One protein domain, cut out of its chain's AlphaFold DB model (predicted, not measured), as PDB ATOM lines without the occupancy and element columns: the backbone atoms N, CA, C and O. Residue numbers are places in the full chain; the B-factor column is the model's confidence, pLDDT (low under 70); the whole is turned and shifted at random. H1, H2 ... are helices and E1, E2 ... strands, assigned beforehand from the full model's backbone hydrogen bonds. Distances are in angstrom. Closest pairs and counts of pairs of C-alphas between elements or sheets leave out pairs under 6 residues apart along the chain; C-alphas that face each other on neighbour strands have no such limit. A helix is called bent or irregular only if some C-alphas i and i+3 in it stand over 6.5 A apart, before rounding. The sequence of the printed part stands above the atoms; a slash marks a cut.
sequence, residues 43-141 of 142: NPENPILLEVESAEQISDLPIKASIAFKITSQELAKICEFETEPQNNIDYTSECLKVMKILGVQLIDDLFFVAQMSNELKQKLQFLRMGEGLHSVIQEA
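Overview. This is residues 43 to 141 of the 142 residues of an uncharacterized protein of Calothrix sp. HK-06 (UniProt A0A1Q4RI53). A small sheet of three strands, E1 E3 E2, with the helix H1 packed over one face makes one end of the model, and the long helix H4 leads away as an arm, of which residues 130 to 141, with the last residue after H4, stick out free. The short helices H2 and H3 complete the body, H3 touching H1 and H2 touching H4, with the loop of residues 81 to 95 joining H2 to H3. The printed part has 99 residues, with four named helices and three strands in the order E1 H1 H2 H3 E2 E3 H4; the sheet is antiparallel throughout and the class is mixed, helices and strands. It is only just compact, close to loose, with a radius of gyration of the C-alphas of 14.8 A, and elongated, spanning 54 by 29 by 18 A.

Arrangement. Start at edge strand E1, residues 48 to 51; its antiparallel neighbour is inner strand E3, residues 112 to 115, with N 50 and O 113 at 2.8 A, within hydrogen-bond range. Edge strand E2, residues 105 to 109, forms a hairpin with E3; look for N 114 and O 106, within hydrogen-bond range at 2.8 A. H1, residues 55 to 68, is on the sheet at a height of 8.6 A, making two layers, a helix on one face of a sheet. H1 is irregular, but only just: C-alphas 56 and 59 are 6.8 A apart. With its residues 59 to 62 alone H1 touches H3, residues 96 to 102; the closest C-alphas are those of Pro 62 and Met 100, 5.5 A. H2, residues 73 to 80, and H3 only just touch, with 3 pairs of C-alphas within 8 A, the closest those of Cys 80 and Val 99, 7.0 A. H4, residues 119 to 140, only just touches H2, with 3 such pairs, through its residues 124 to 128 alone; the closest C-alphas are those of Glu 75 and Leu 125, 7.2 A, at a steep tilt of 52 degrees, opposite ways. H1 and H4 are apart. Each O i to N i+4 pair is within hydrogen-bond range in H2 and H3, against 5 of 10 in H1 and 16 of 18 in H4.

Along the chain. Find C-alpha 48 at (7.212, -24.682, -25.558), where E1 begins. H1 runs 20.6 A, H2 10.3 A, H3 10.0 A, E2 12.5 A and E3 10.2 A. H4 runs 32.1 A from C-alpha 119 at (-1.245, -12.993, -19.248) to C-alpha 140 at (20.807, 10.133, -22.629).

Size, cuts and confidence. The C-alphas farthest apart are those of Asp 110 and Ala 141, 53.9 A. The printed part has no cut, and the link from H2 to H3 is long, with 15 residues. Confidence is under 70 at residues 83 to 94 and 132 to 141.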
ATOM      1  N   ASN A  43       9.902 -18.448 -30.262       96.94
ATOM      2  CA  ASN A  43       9.009 -17.298 -30.153       96.94
ATOM      3  C   ASN A  43       8.342 -17.293 -28.764       96.94
ATOM      4  O   ASN A  43       7.527 -18.181 -28.502       96.94
ATOM      5  N   PRO A  44       8.599 -16.285 -27.907       95.19
ATOM      6  CA  PRO A  44       8.117 -16.259 -26.525       95.19
ATOM      7  C   PRO A  44       6.586 -16.241 -26.381       95.19
ATOM      8  O   PRO A  44       6.070 -16.535 -25.304       95.19
ATOM      9  N   GLU A  45       5.844 -15.914 -27.442       93.81
ATOM     10  CA  GLU A  45       4.377 -15.916 -27.421       93.81
ATOM     11  C   GLU A  45       3.765 -17.319 -27.513       93.81
ATOM     12  O   GLU A  45       2.606 -17.509 -27.133       93.81
ATOM     13  N   ASN A  46       4.536 -18.296 -27.992       96.38
ATOM     14  CA  ASN A  46       4.083 -19.669 -28.167       96.38
ATOM     15  C   ASN A  46       4.452 -20.532 -26.949       96.38
ATOM     16  O   ASN A  46       5.533 -20.354 -26.377       96.38
ATOM     17  N   PRO A  47       3.614 -21.521 -26.585       96.94
ATOM     18  CA  PRO A  47       4.015 -22.566 -25.652       96.94
ATOM     19  C   PRO A  47       5.249 -23.318 -26.162       96.94
ATOM     20  O   PRO A  47       5.440 -23.452 -27.374       96.94
ATOM     21  N   ILE A  48       6.055 -23.841 -25.241       97.38
ATOM     22  CA  ILE A  48       7.212 -24.682 -25.558       97.38
ATOM     23  C   ILE A  48       7.115 -26.021 -24.830       97.38
ATOM     24  O   ILE A  48       6.772 -26.061 -23.649       97.38
ATOM     25  N   LEU A  49       7.406 -27.106 -25.550       96.62
ATOM     26  CA  LEU A  49       7.588 -28.435 -24.971       96.62
ATOM     27  C   LEU A  49       9.030 -28.553 -24.468       96.62
ATOM     28  O   LEU A  49       9.965 -28.254 -25.206       96.62
ATOM     29  N   LEU A  50       9.189 -28.981 -23.224       95.38
ATOM     30  CA  LEU A  50      10.461 -29.182 -22.551       95.38
ATOM     31  C   LEU A  50      10.550 -30.643 -22.120       95.38
ATOM     32  O   LEU A  50       9.658 -31.147 -21.439       95.38
ATOM     33  N   GLU A  51      11.629 -31.304 -22.512       92.81
ATOM     34  CA  GLU A  51      11.929 -32.680 -22.129       92.81
ATOM     35  C   GLU A  51      13.114 -32.688 -21.157       92.81
ATOM     36  O   GLU A  51      14.032 -31.858 -21.246       92.81
ATOM     37  N   VAL A  52      13.067 -33.607 -20.199       91.12
ATOM     38  CA  VAL A  52      14.185 -33.918 -19.307       91.12
ATOM     39  C   VAL A  52      14.498 -35.409 -19.405       91.12
ATOM     40  O   VAL A  52      13.610 -36.228 -19.602       91.12
ATOM     41  N   GLU A  53      15.763 -35.785 -19.277       88.31
ATOM     42  CA  GLU A  53      16.192 -37.188 -19.320       88.31
ATOM     43  C   GLU A  53      16.010 -37.878 -17.960       88.31
ATOM     44  O   GLU A  53      15.948 -39.107 -17.881       88.31
ATOM     45  N   SER A  54      15.936 -37.100 -16.874       88.94
ATOM     46  CA  SER A  54      15.794 -37.617 -15.516       88.94
ATOM     47  C   SER A  54      15.204 -36.595 -14.540       88.94
ATOM     48  O   SER A  54      15.122 -35.398 -14.821       88.94
ATOM     49  N   ALA A  55      14.797 -37.065 -13.357       84.06
ATOM     50  CA  ALA A  55      14.219 -36.209 -12.320       84.06
ATOM     51  C   ALA A  55      15.216 -35.162 -11.791       84.06
ATOM     52  O   ALA A  55      14.815 -34.074 -11.383       84.06
ATOM     53  N   GLU A  56      16.516 -35.464 -11.825       85.31
ATOM     54  CA  GLU A  56      17.578 -34.536 -11.426       85.31
ATOM     55  C   GLU A  56      17.655 -33.308 -12.344       85.31
ATOM     56  O   GLU A  56      18.086 -32.252 -11.898       85.31
ATOM     57  N   GLN A  57      17.192 -33.420 -13.592       88.19
ATOM     58  CA  GLN A  57      17.179 -32.324 -14.566       88.19
ATOM     59  C   GLN A  57      15.911 -31.456 -14.484       88.19
ATOM     60  O   GLN A  57      15.778 -30.470 -15.208       88.19
ATOM     61  N   ILE A  58      14.969 -31.756 -13.580       89.19
ATOM     62  CA  ILE A  58      13.775 -30.915 -13.370       89.19
ATOM     63  C   ILE A  58      14.172 -29.490 -12.952       89.19
ATOM     64  O   ILE A  58      13.491 -28.530 -13.317       89.19
ATOM     65  N   SER A  59      15.296 -29.326 -12.244       87.88
ATOM     66  CA  SER A  59      15.845 -28.010 -11.885       87.88
ATOM     67  C   SER A  59      16.245 -27.150 -13.083       87.88
ATOM     68  O   SER A  59      16.364 -25.933 -12.934       87.88
ATOM     69  N   ASP A  60      16.400 -27.743 -14.266       90.38
ATOM     70  CA  ASP A  60      16.777 -27.024 -15.481       90.38
ATOM     71  C   ASP A  60      15.555 -26.409 -16.179       90.38
ATOM     72  O   ASP A  60      15.691 -25.454 -16.944       90.38
ATOM     73  N   LEU A  61      14.340 -26.897 -15.890       93.00
ATOM     74  CA  LEU A  61      13.101 -26.424 -16.521       93.00
ATOM     75  C   LEU A  61      12.877 -24.908 -16.361       93.00
ATOM     76  O   LEU A  61      12.572 -24.263 -17.369       93.00
ATOM     77  N   PRO A  62      13.063 -24.293 -15.170       91.94
ATOM     78  CA  PRO A  62      13.036 -22.838 -15.031       91.94
ATOM     79  C   PRO A  62      13.997 -22.104 -15.968       91.94
ATOM     80  O   PRO A  62      13.640 -21.072 -16.541       91.94
ATOM     81  N   ILE A  63      15.209 -22.633 -16.139       91.19
ATOM     82  CA  ILE A  63      16.255 -22.024 -16.965       91.19
ATOM     83  C   ILE A  63      15.849 -22.119 -18.437       91.19
ATOM     84  O   ILE A  63      15.800 -21.097 -19.127       91.19
ATOM     85  N   LYS A  64      15.464 -23.318 -18.897       95.00
ATOM     86  CA  LYS A  64      15.026 -23.558 -20.279       95.00
ATOM     87  C   LYS A  64      13.824 -22.680 -20.649       95.00
ATOM     88  O   LYS A  64      13.854 -21.983 -21.664       95.00
ATOM     89  N   ALA A  65      12.804 -22.636 -19.789       96.06
ATOM     90  CA  ALA A  65      11.624 -21.798 -19.993       96.06
ATOM     91  C   ALA A  65      11.971 -20.298 -20.034       96.06
ATOM     92  O   ALA A  65      11.457 -19.571 -20.883       96.06
ATOM     93  N   SER A  66      12.883 -19.830 -19.177       94.94
ATOM     94  CA  SER A  66      13.308 -18.422 -19.167       94.94
ATOM     95  C   SER A  66      14.018 -18.019 -20.463       94.94
ATOM     96  O   SER A  66      13.719 -16.961 -21.021       94.94
ATOM     97  N   ILE A  67      14.894 -18.880 -20.996       96.06
ATOM     98  CA  ILE A  67      15.574 -18.652 -22.286       96.06
ATOM     99  C   ILE A  67      14.553 -18.614 -23.433       96.06
ATOM    100  O   ILE A  67      14.587 -17.706 -24.273       96.06
ATOM    101  N   ALA A  68      13.614 -19.564 -23.456       97.75
ATOM    102  CA  ALA A  68      12.556 -19.621 -24.461       97.75
ATOM    103  C   ALA A  68      11.680 -18.357 -24.446       97.75
ATOM    104  O   ALA A  68      11.389 -17.785 -25.499       97.75
ATOM    105  N   PHE A  69      11.334 -17.868 -23.254       97.38
ATOM    106  CA  PHE A  69      10.508 -16.677 -23.060       97.38
ATOM    107  C   PHE A  69      11.263 -15.346 -23.099       97.38
ATOM    108  O   PHE A  69      10.650 -14.286 -22.967       97.38
ATOM    109  N   LYS A  70      12.580 -15.375 -23.336       96.38
ATOM    110  CA  LYS A  70      13.435 -14.176 -23.366       96.38
ATOM    111  C   LYS A  70      13.349 -13.384 -22.058       96.38
ATOM    112  O   LYS A  70      13.306 -12.158 -22.090       96.38
ATOM    113  N   ILE A  71      13.267 -14.082 -20.927       94.25
ATOM    114  CA  ILE A  71      13.246 -13.484 -19.592       94.25
ATOM    115  C   ILE A  71      14.673 -13.506 -19.053       94.25
ATOM    116  O   ILE A  71      15.294 -14.565 -18.954       94.25
ATOM    117  N   THR A  72      15.207 -12.338 -18.716       90.69
ATOM    118  CA  THR A  72      16.545 -12.239 -18.123       90.69
ATOM    119  C   THR A  72      16.528 -12.666 -16.655       90.69
ATOM    120  O   THR A  72      15.504 -12.567 -15.978       90.69
ATOM    121  N   SER A  73      17.682 -13.060 -16.111       85.56
ATOM    122  CA  SER A  73      17.799 -13.376 -14.680       85.56
ATOM    123  C   SER A  73      17.384 -12.206 -13.779       85.56
ATOM    124  O   SER A  73      16.828 -12.428 -12.708       85.56
ATOM    125  N   GLN A  74      17.608 -10.958 -14.213       85.44
ATOM    126  CA  GLN A  74      17.195  -9.760 -13.471       85.44
ATOM    127  C   GLN A  74      15.676  -9.567 -13.486       85.44
ATOM    128  O   GLN A  74      15.081  -9.277 -12.450       85.44
ATOM    129  N   GLU A  75      15.035  -9.742 -14.644       90.44
ATOM    130  CA  GLU A  75      13.574  -9.695 -14.752       90.44
ATOM    131  C   GLU A  75      12.936 -10.793 -13.904       90.44
ATOM    132  O   GLU A  75      12.012 -10.523 -13.136       90.44
ATOM    133  N   LEU A  76      13.468 -12.015 -13.985       88.25
ATOM    134  CA  LEU A  76      12.970 -13.144 -13.211       88.25
ATOM    135  C   LEU A  76      13.120 -12.910 -11.703       88.25
ATOM    136  O   LEU A  76      12.173 -13.160 -10.962       88.25
ATOM    137  N   ALA A  77      14.253 -12.363 -11.250       84.62
ATOM    138  CA  ALA A  77      14.466 -11.983  -9.852       84.62
ATOM    139  C   ALA A  77      13.390 -11.022  -9.339       84.62
ATOM    140  O   ALA A  77      12.772 -11.263  -8.300       84.62
ATOM    141  N   LYS A  78      13.136  -9.957 -10.113       87.19
ATOM    142  CA  LYS A  78      12.125  -8.940  -9.800       87.19
ATOM    143  C   LYS A  78      10.720  -9.541  -9.773       87.19
ATOM    144  O   LYS A  78       9.932  -9.200  -8.900       87.19
ATOM    145  N   ILE A  79      10.405 -10.444 -10.703       88.31
ATOM    146  CA  ILE A  79       9.091 -11.105 -10.789       88.31
ATOM    147  C   ILE A  79       8.867 -12.072  -9.625       88.31
ATOM    148  O   ILE A  79       7.748 -12.164  -9.115       88.31
ATOM    149  N   CYS A  80       9.908 -12.800  -9.231       84.00
ATOM    150  CA  CYS A  80       9.859 -13.776  -8.149       84.00
ATOM    151  C   CYS A  80       9.980 -13.149  -6.754       84.00
ATOM    152  O   CYS A  80       9.822 -13.877  -5.766       84.00
ATOM    153  N   GLU A  81      10.228 -11.834  -6.691       81.50
ATOM    154  CA  GLU A  81      10.465 -11.063  -5.465       81.50
ATOM    155  C   GLU A  81      11.604 -11.668  -4.635       81.50
ATOM    156  O   GLU A  81      11.540 -11.742  -3.410       81.50
ATOM    157  N   PHE A  82      12.644 -12.155  -5.313       72.62
ATOM    158  CA  PHE A  82      13.822 -12.662  -4.628       72.62
ATOM    159  C   PHE A  82      14.600 -11.488  -4.024       72.62
ATOM    160  O   PHE A  82      14.874 -10.503  -4.712       72.62
ATOM    161  N   GLU A  83      14.969 -11.595  -2.743       58.31
ATOM    162  CA  GLU A  83      15.951 -10.703  -2.119       58.31
ATOM    163  C   GLU A  83      17.316 -10.979  -2.760       58.31
ATOM    164  O   GLU A  83      18.096 -11.803  -2.291       58.31
ATOM    165  N   THR A  84      17.588 -10.367  -3.909       52.56
ATOM    166  CA  THR A  84      18.878 -10.533  -4.575       52.56
ATOM    167  C   THR A  84      19.859  -9.492  -4.061       52.56
ATOM    168  O   THR A  84      19.710  -8.303  -4.351       52.56
ATOM    169  N   GLU A  85      20.914  -9.943  -3.382       48.28
ATOM    170  CA  GLU A  85      22.206  -9.257  -3.456       48.28
ATOM    171  C   GLU A  85      22.563  -9.087  -4.951       48.28
ATOM    172  O   GLU A  85      22.354 -10.010  -5.744       48.28
ATOM    173  N   PRO A  86      23.064  -7.920  -5.390       48.31
ATOM    174  CA  PRO A  86      23.148  -7.540  -6.806       48.31
ATOM    175  C   PRO A  86      24.158  -8.347  -7.642       48.31
ATOM    176  O   PRO A  86      24.392  -8.020  -8.806       48.31
ATOM    177  N   GLN A  87      24.779  -9.386  -7.080       46.66
ATOM    178  CA  GLN A  87      25.812 -10.174  -7.738       46.66
ATOM    179  C   GLN A  87      25.567 -11.677  -7.572       46.66
ATOM    180  O   GLN A  87      25.883 -12.268  -6.547       46.66
ATOM    181  N   ASN A  88      25.151 -12.274  -8.690       50.34
ATOM    182  CA  ASN A  88      25.409 -13.653  -9.111       50.34
ATOM    183  C   ASN A  88      24.506 -14.771  -8.567       50.34
ATOM    184  O   ASN A  88      24.321 -14.950  -7.373       50.34
ATOM    185  N   ASN A  89      24.043 -15.576  -9.530       53.59
ATOM    186  CA  ASN A  89      23.449 -16.905  -9.401       53.59
ATOM    187  C   ASN A  89      22.347 -17.034  -8.350       53.59
ATOM    188  O   ASN A  89      22.565 -17.506  -7.239       53.59
ATOM    189  N   ILE A  90      21.127 -16.695  -8.768       55.75
ATOM    190  CA  ILE A  90      19.925 -17.129  -8.062       55.75
ATOM    191  C   ILE A  90      19.940 -18.657  -8.061       55.75
ATOM    192  O   ILE A  90      19.873 -19.286  -9.118       55.75
ATOM    193  N   ASP A  91      20.065 -19.240  -6.872       61.41
ATOM    194  CA  ASP A  91      19.910 -20.672  -6.670       61.41
ATOM    195  C   ASP A  91      18.427 -21.025  -6.800       61.41
ATOM    196  O   ASP A  91      17.658 -21.040  -5.833       61.41
ATOM    197  N   TYR A  92      18.018 -21.292  -8.039       62.66
ATOM    198  CA  TYR A  92      16.655 -21.690  -8.354       62.66
ATOM    199  C   TYR A  92      16.291 -23.057  -7.770       62.66
ATOM    200  O   TYR A  92      15.124 -23.415  -7.821       62.66
ATOM    201  N   THR A  93      17.228 -23.821  -7.201       62.06
ATOM    202  CA  THR A  93      16.961 -25.182  -6.712       62.06
ATOM    203  C   THR A  93      16.018 -25.173  -5.506       62.06
ATOM    204  O   THR A  93      15.110 -25.999  -5.430       62.06
ATOM    205  N   SER A  94      16.169 -24.199  -4.601       66.88
ATOM    206  CA  SER A  94      15.309 -24.056  -3.411       66.88
ATOM    207  C   SER A  94      13.894 -23.548  -3.734       66.88
ATOM    208  O   SER A  94      12.928 -23.934  -3.080       66.88
ATOM    209  N   GLU A  95      13.757 -22.753  -4.796       77.31
ATOM    210  CA  GLU A  95      12.508 -22.099  -5.216       77.31
ATOM    211  C   GLU A  95      11.986 -22.643  -6.559       77.31
ATOM    212  O   GLU A  95      11.109 -22.046  -7.189       77.31
ATOM    213  N   CYS A  96      12.499 -23.797  -7.001       82.81
ATOM    214  CA  CYS A  96      12.312 -24.331  -8.354       82.81
ATOM    215  C   CYS A  96      10.831 -24.417  -8.728       82.81
ATOM    216  O   CYS A  96      10.401 -23.878  -9.745       82.81
ATOM    217  N   LEU A  97      10.013 -24.981  -7.834       86.25
ATOM    218  CA  LEU A  97       8.571 -25.119  -8.038       86.25
ATOM    219  C   LEU A  97       7.846 -23.768  -8.126       86.25
ATOM    220  O   LEU A  97       6.894 -23.628  -8.897       86.25
ATOM    221  N   LYS A  98       8.284 -22.762  -7.358       88.25
ATOM    222  CA  LYS A  98       7.710 -21.409  -7.406       88.25
ATOM    223  C   LYS A  98       7.999 -20.770  -8.760       88.25
ATOM    224  O   LYS A  98       7.087 -20.228  -9.386       88.25
ATOM    225  N   VAL A  99       9.239 -20.881  -9.233       91.06
ATOM    226  CA  VAL A  99       9.658 -20.336 -10.528       91.06
ATOM    227  C   VAL A  99       8.972 -21.065 -11.683       91.06
ATOM    228  O   VAL A  99       8.414 -20.410 -12.559       91.06
ATOM    229  N   MET A 100       8.910 -22.400 -11.645       92.56
ATOM    230  CA  MET A 100       8.149 -23.209 -12.606       92.56
ATOM    231  C   MET A 100       6.696 -22.745 -12.696       92.56
ATOM    232  O   MET A 100       6.186 -22.516 -13.790       92.56
ATOM    233  N   LYS A 101       6.039 -22.533 -11.549       92.94
ATOM    234  CA  LYS A 101       4.656 -22.050 -11.504       92.94
ATOM    235  C   LYS A 101       4.504 -20.663 -12.131       92.94
ATOM    236  O   LYS A 101       3.548 -20.442 -12.868       92.94
ATOM    237  N   ILE A 102       5.425 -19.741 -11.848       93.56
ATOM    238  CA  ILE A 102       5.425 -18.388 -12.427       93.56
ATOM    239  C   ILE A 102       5.583 -18.451 -13.949       93.56
ATOM    240  O   ILE A 102       4.843 -17.781 -14.664       93.56
ATOM    241  N   LEU A 103       6.503 -19.284 -14.436       95.44
ATOM    242  CA  LEU A 103       6.766 -19.495 -15.860       95.44
ATOM    243  C   LEU A 103       5.698 -20.360 -16.553       95.44
ATOM    244  O   LEU A 103       5.788 -20.602 -17.754       95.44
ATOM    245  N   GLY A 104       4.687 -20.828 -15.814       95.62
ATOM    246  CA  GLY A 104       3.610 -21.659 -16.347       95.62
ATOM    247  C   GLY A 104       4.083 -23.028 -16.830       95.62
ATOM    248  O   GLY A 104       3.527 -23.555 -17.790       95.62
ATOM    249  N   VAL A 105       5.114 -23.589 -16.193       96.62
ATOM    250  CA  VAL A 105       5.603 -24.944 -16.466       96.62
ATOM    251  C   VAL A 105       4.656 -25.964 -15.834       96.62
ATOM    252  O   VAL A 105       4.368 -25.901 -14.636       96.62
ATOM    253  N   GLN A 106       4.174 -26.906 -16.635       94.94
ATOM    254  CA  GLN A 106       3.238 -27.956 -16.240       94.94
ATOM    255  C   GLN A 106       3.702 -29.304 -16.788       94.94
ATOM    256  O   GLN A 106       4.152 -29.386 -17.928       94.94
ATOM    257  N   LEU A 107       3.583 -30.358 -15.980       94.56
ATOM    258  CA  LEU A 107       3.832 -31.731 -16.415       94.56
ATOM    259  C   LEU A 107       2.705 -32.184 -17.352       94.56
ATOM    260  O   LEU A 107       1.530 -32.025 -17.014       94.56
ATOM    261  N   ILE A 108       3.067 -32.754 -18.500       93.19
ATOM    262  CA  ILE A 108       2.128 -33.406 -19.420       93.19
ATOM    263  C   ILE A 108       2.136 -34.913 -19.177       93.19
ATOM    264  O   ILE A 108       1.079 -35.491 -18.940       93.19
ATOM    265  N   ASP A 109       3.316 -35.528 -19.254       90.38
ATOM    266  CA  ASP A 109       3.489 -36.978 -19.165       90.38
ATOM    267  C   ASP A 109       4.929 -37.310 -18.778       90.38
ATOM    268  O   ASP A 109       5.835 -36.722 -19.352       90.38
ATOM    269  N   ASP A 110       5.139 -38.220 -17.828       90.12
ATOM    270  CA  ASP A 110       6.446 -38.666 -17.318       90.12
ATOM    271  C   ASP A 110       7.523 -37.562 -17.189       90.12
ATOM    272  O   ASP A 110       7.637 -36.918 -16.143       90.12
ATOM    273  N   LEU A 111       8.325 -37.354 -18.240       91.31
ATOM    274  CA  LEU A 111       9.434 -36.394 -18.305       91.31
ATOM    275  C   LEU A 111       9.215 -35.257 -19.328       91.31
ATOM    276  O   LEU A 111      10.137 -34.508 -19.654       91.31
ATOM    277  N   PHE A 112       7.987 -35.104 -19.818       93.19
ATOM    278  CA  PHE A 112       7.553 -34.076 -20.756       93.19
ATOM    279  C   PHE A 112       6.754 -32.986 -20.048       93.19
ATOM    280  O   PHE A 112       5.715 -33.232 -19.427       93.19
ATOM    281  N   PHE A 113       7.198 -31.749 -20.218       96.56
ATOM    282  CA  PHE A 113       6.602 -30.558 -19.632       96.56
ATOM    283  C   PHE A 113       6.232 -29.561 -20.723       96.56
ATOM    284  O   PHE A 113       6.907 -29.453 -21.738       96.56
ATOM    285  N   VAL A 114       5.190 -28.770 -20.500       97.25
ATOM    286  CA  VAL A 114       4.911 -27.580 -21.306       97.25
ATOM    287  C   VAL A 114       5.127 -26.343 -20.464       97.25
ATOM    288  O   VAL A 114       4.689 -26.292 -19.320       97.25
ATOM    289  N   ALA A 115       5.777 -25.335 -21.032       97.44
ATOM    290  CA  ALA A 115       5.804 -24.000 -20.462       97.44
ATOM    291  C   ALA A 115       4.948 -23.066 -21.317       97.44
ATOM    292  O   ALA A 115       5.072 -23.041 -22.547       97.44
ATOM    293  N   GLN A 116       4.108 -22.260 -20.670       96.94
ATOM    294  CA  GLN A 116       3.332 -21.210 -21.324       96.94
ATOM    295  C   GLN A 116       3.218 -19.982 -20.420       96.94
ATOM    296  O   GLN A 116       2.682 -20.063 -19.316       96.94
ATOM    297  N   MET A 117       3.655 -18.816 -20.909       95.12
ATOM    298  CA  MET A 117       3.502 -17.576 -20.149       95.12
ATOM    299  C   MET A 117       2.032 -17.209 -19.960       95.12
ATOM    300  O   MET A 117       1.273 -17.102 -20.930       95.12
ATOM    301  N   SER A 118       1.661 -16.919 -18.715       95.12
ATOM    302  CA  SER A 118       0.351 -16.369 -18.393       95.12
ATOM    303  C   SER A 118       0.229 -14.904 -18.831       95.12
ATOM    304  O   SER A 118       1.226 -14.206 -19.045       95.12
ATOM    305  N   ASN A 119      -1.005 -14.406 -18.939       94.94
ATOM    306  CA  ASN A 119      -1.245 -12.993 -19.248       94.94
ATOM    307  C   ASN A 119      -0.702 -12.072 -18.147       94.94
ATOM    308  O   ASN A 119      -0.188 -10.994 -18.436       94.94
ATOM    309  N   GLU A 120      -0.767 -12.508 -16.891       93.56
ATOM    310  CA  GLU A 120      -0.238 -11.777 -15.742       93.56
ATOM    311  C   GLU A 120       1.286 -11.638 -15.833       93.56
ATOM    312  O   GLU A 120       1.819 -10.548 -15.620       93.56
ATOM    313  N   LEU A 121       1.995 -12.713 -16.204       93.94
ATOM    314  CA  LEU A 121       3.441 -12.671 -16.423       93.94
ATOM    315  C   LEU A 121       3.804 -11.726 -17.580       93.94
ATOM    316  O   LEU A 121       4.699 -10.892 -17.426       93.94
ATOM    317  N   LYS A 122       3.071 -11.789 -18.701       94.62
ATOM    318  CA  LYS A 122       3.246 -10.872 -19.844       94.62
ATOM    319  C   LYS A 122       3.116  -9.407 -19.428       94.62
ATOM    320  O   LYS A 122       3.973  -8.593 -19.768       94.62
ATOM    321  N   GLN A 123       2.082  -9.079 -18.654       93.19
ATOM    322  CA  GLN A 123       1.854  -7.721 -18.155       93.19
ATOM    323  C   GLN A 123       2.970  -7.259 -17.209       93.19
ATOM    324  O   GLN A 123       3.458  -6.136 -17.346       93.19
ATOM    325  N   LYS A 124       3.416  -8.123 -16.287       92.06
ATOM    326  CA  LYS A 124       4.543  -7.820 -15.389       92.06
ATOM    327  C   LYS A 124       5.826  -7.527 -16.172       92.06
ATOM    328  O   LYS A 124       6.478  -6.522 -15.900       92.06
ATOM    329  N   LEU A 125       6.160  -8.355 -17.164       93.25
ATOM    330  CA  LEU A 125       7.332  -8.148 -18.022       93.25
ATOM    331  C   LEU A 125       7.237  -6.845 -18.815       93.25
ATOM    332  O   LEU A 125       8.204  -6.088 -18.869       93.25
ATOM    333  N   GLN A 126       6.071  -6.552 -19.394       92.50
ATOM    334  CA  GLN A 126       5.854  -5.302 -20.119       92.50
ATOM    335  C   GLN A 126       6.079  -4.086 -19.214       92.50
ATOM    336  O   GLN A 126       6.768  -3.148 -19.614       92.50
ATOM    337  N   PHE A 127       5.550  -4.116 -17.988       90.62
ATOM    338  CA  PHE A 127       5.742  -3.042 -17.016       90.62
ATOM    339  C   PHE A 127       7.218  -2.863 -16.633       90.62
ATOM    340  O   PHE A 127       7.717  -1.737 -16.644       90.62
ATOM    341  N   LEU A 128       7.935  -3.959 -16.352       90.19
ATOM    342  CA  LEU A 128       9.363  -3.925 -16.017       90.19
ATOM    343  C   LEU A 128      10.203  -3.325 -17.154       90.19
ATOM    344  O   LEU A 128      10.982  -2.402 -16.923       90.19
ATOM    345  N   ARG A 129       9.977  -3.782 -18.388       91.19
ATOM    346  CA  ARG A 129      10.696  -3.314 -19.584       91.19
ATOM    347  C   ARG A 129      10.395  -1.852 -19.915       91.19
ATOM    348  O   ARG A 129      11.286  -1.118 -20.329       91.19
ATOM    349  N   MET A 130       9.152  -1.408 -19.712       85.88
ATOM    350  CA  MET A 130       8.775   0.001 -19.881       85.88
ATOM    351  C   MET A 130       9.418   0.905 -18.822       85.88
ATOM    352  O   MET A 130       9.869   2.000 -19.155       85.88
ATOM    353  N   GLY A 131       9.486   0.452 -17.565       73.00
ATOM    354  CA  GLY A 131      10.150   1.186 -16.486       73.00
ATOM    355  C   GLY A 131      11.655   1.357 -16.716       73.00
ATOM    356  O   GLY A 131      12.197   2.431 -16.463       73.00
ATOM    357  N   GLU A 132      12.322   0.336 -17.257       60.66
ATOM    358  CA  GLU A 132      13.744   0.393 -17.627       60.66
ATOM    359  C   GLU A 132      13.996   1.274 -18.862       60.66
ATOM    360  O   GLU A 132      14.943   2.061 -18.868       60.66
ATOM    361  N   GLY A 133      13.106   1.231 -19.859       58.53
ATOM    362  CA  GLY A 133      13.181   2.097 -21.041       58.53
ATOM    363  C   GLY A 133      12.997   3.590 -20.741       58.53
ATOM    364  O   GLY A 133      13.546   4.429 -21.449       58.53
ATOM    365  N   LEU A 134      12.269   3.955 -19.679       50.50
ATOM    366  CA  LEU A 134      12.174   5.354 -19.242       50.50
ATOM    367  C   LEU A 134      13.468   5.840 -18.569       50.50
ATOM    368  O   LEU A 134      13.813   7.017 -18.675       50.50
ATOM    369  N   HIS A 135      14.187   4.950 -17.878       52.38
ATOM    370  CA  HIS A 135      15.419   5.304 -17.176       52.38
ATOM    371  C   HIS A 135      16.583   5.573 -18.143       52.38
ATOM    372  O   HIS A 135      17.340   6.517 -17.913       52.38
ATOM    373  N   SER A 136      16.682   4.817 -19.245       50.84
ATOM    374  CA  SER A 136      17.708   5.022 -20.279       50.84
ATOM    375  C   SER A 136      17.521   6.332 -21.055       50.84
ATOM    376  O   SER A 136      18.488   7.056 -21.269       50.84
ATOM    377  N   VAL A 137      16.279   6.704 -21.391       52.62
ATOM    378  CA  VAL A 137      15.976   7.965 -22.103       52.62
ATOM    379  C   VAL A 137      16.325   9.200 -21.262       52.62
ATOM    380  O   VAL A 137      16.763  10.213 -21.801       52.62
ATOM    381  N   ILE A 138      16.168   9.131 -19.937       53.06
ATOM    382  CA  ILE A 138      16.536  10.235 -19.035       53.06
ATOM    383  C   ILE A 138      18.063  10.356 -18.894       53.06
ATOM    384  O   ILE A 138      18.561  11.468 -18.751       53.06
ATOM    385  N   GLN A 139      18.811   9.251 -18.960       48.41
ATOM    386  CA  GLN A 139      20.279   9.276 -18.894       48.41
ATOM    387  C   GLN A 139      20.942   9.770 -20.187       48.41
ATOM    388  O   GLN A 139      22.023  10.338 -20.114       48.41
ATOM    389  N   GLU A 140      20.308   9.595 -21.349       52.19
ATOM    390  CA  GLU A 140      20.807  10.133 -22.629       52.19
ATOM    391  C   GLU A 140      20.450  11.616 -22.852       52.19
ATOM    392  O   GLU A 140      21.011  12.263 -23.737       52.19
ATOM    393  N   ALA A 141      19.518  12.164 -22.066       47.91
ATOM    394  CA  ALA A 141      19.045  13.547 -22.169       47.91
ATOM    395  C   ALA A 141      19.723  14.529 -21.183       47.91
ATOM    396  O   ALA A 141      19.332  15.700 -21.138       47.91
TER     397      ALA A 141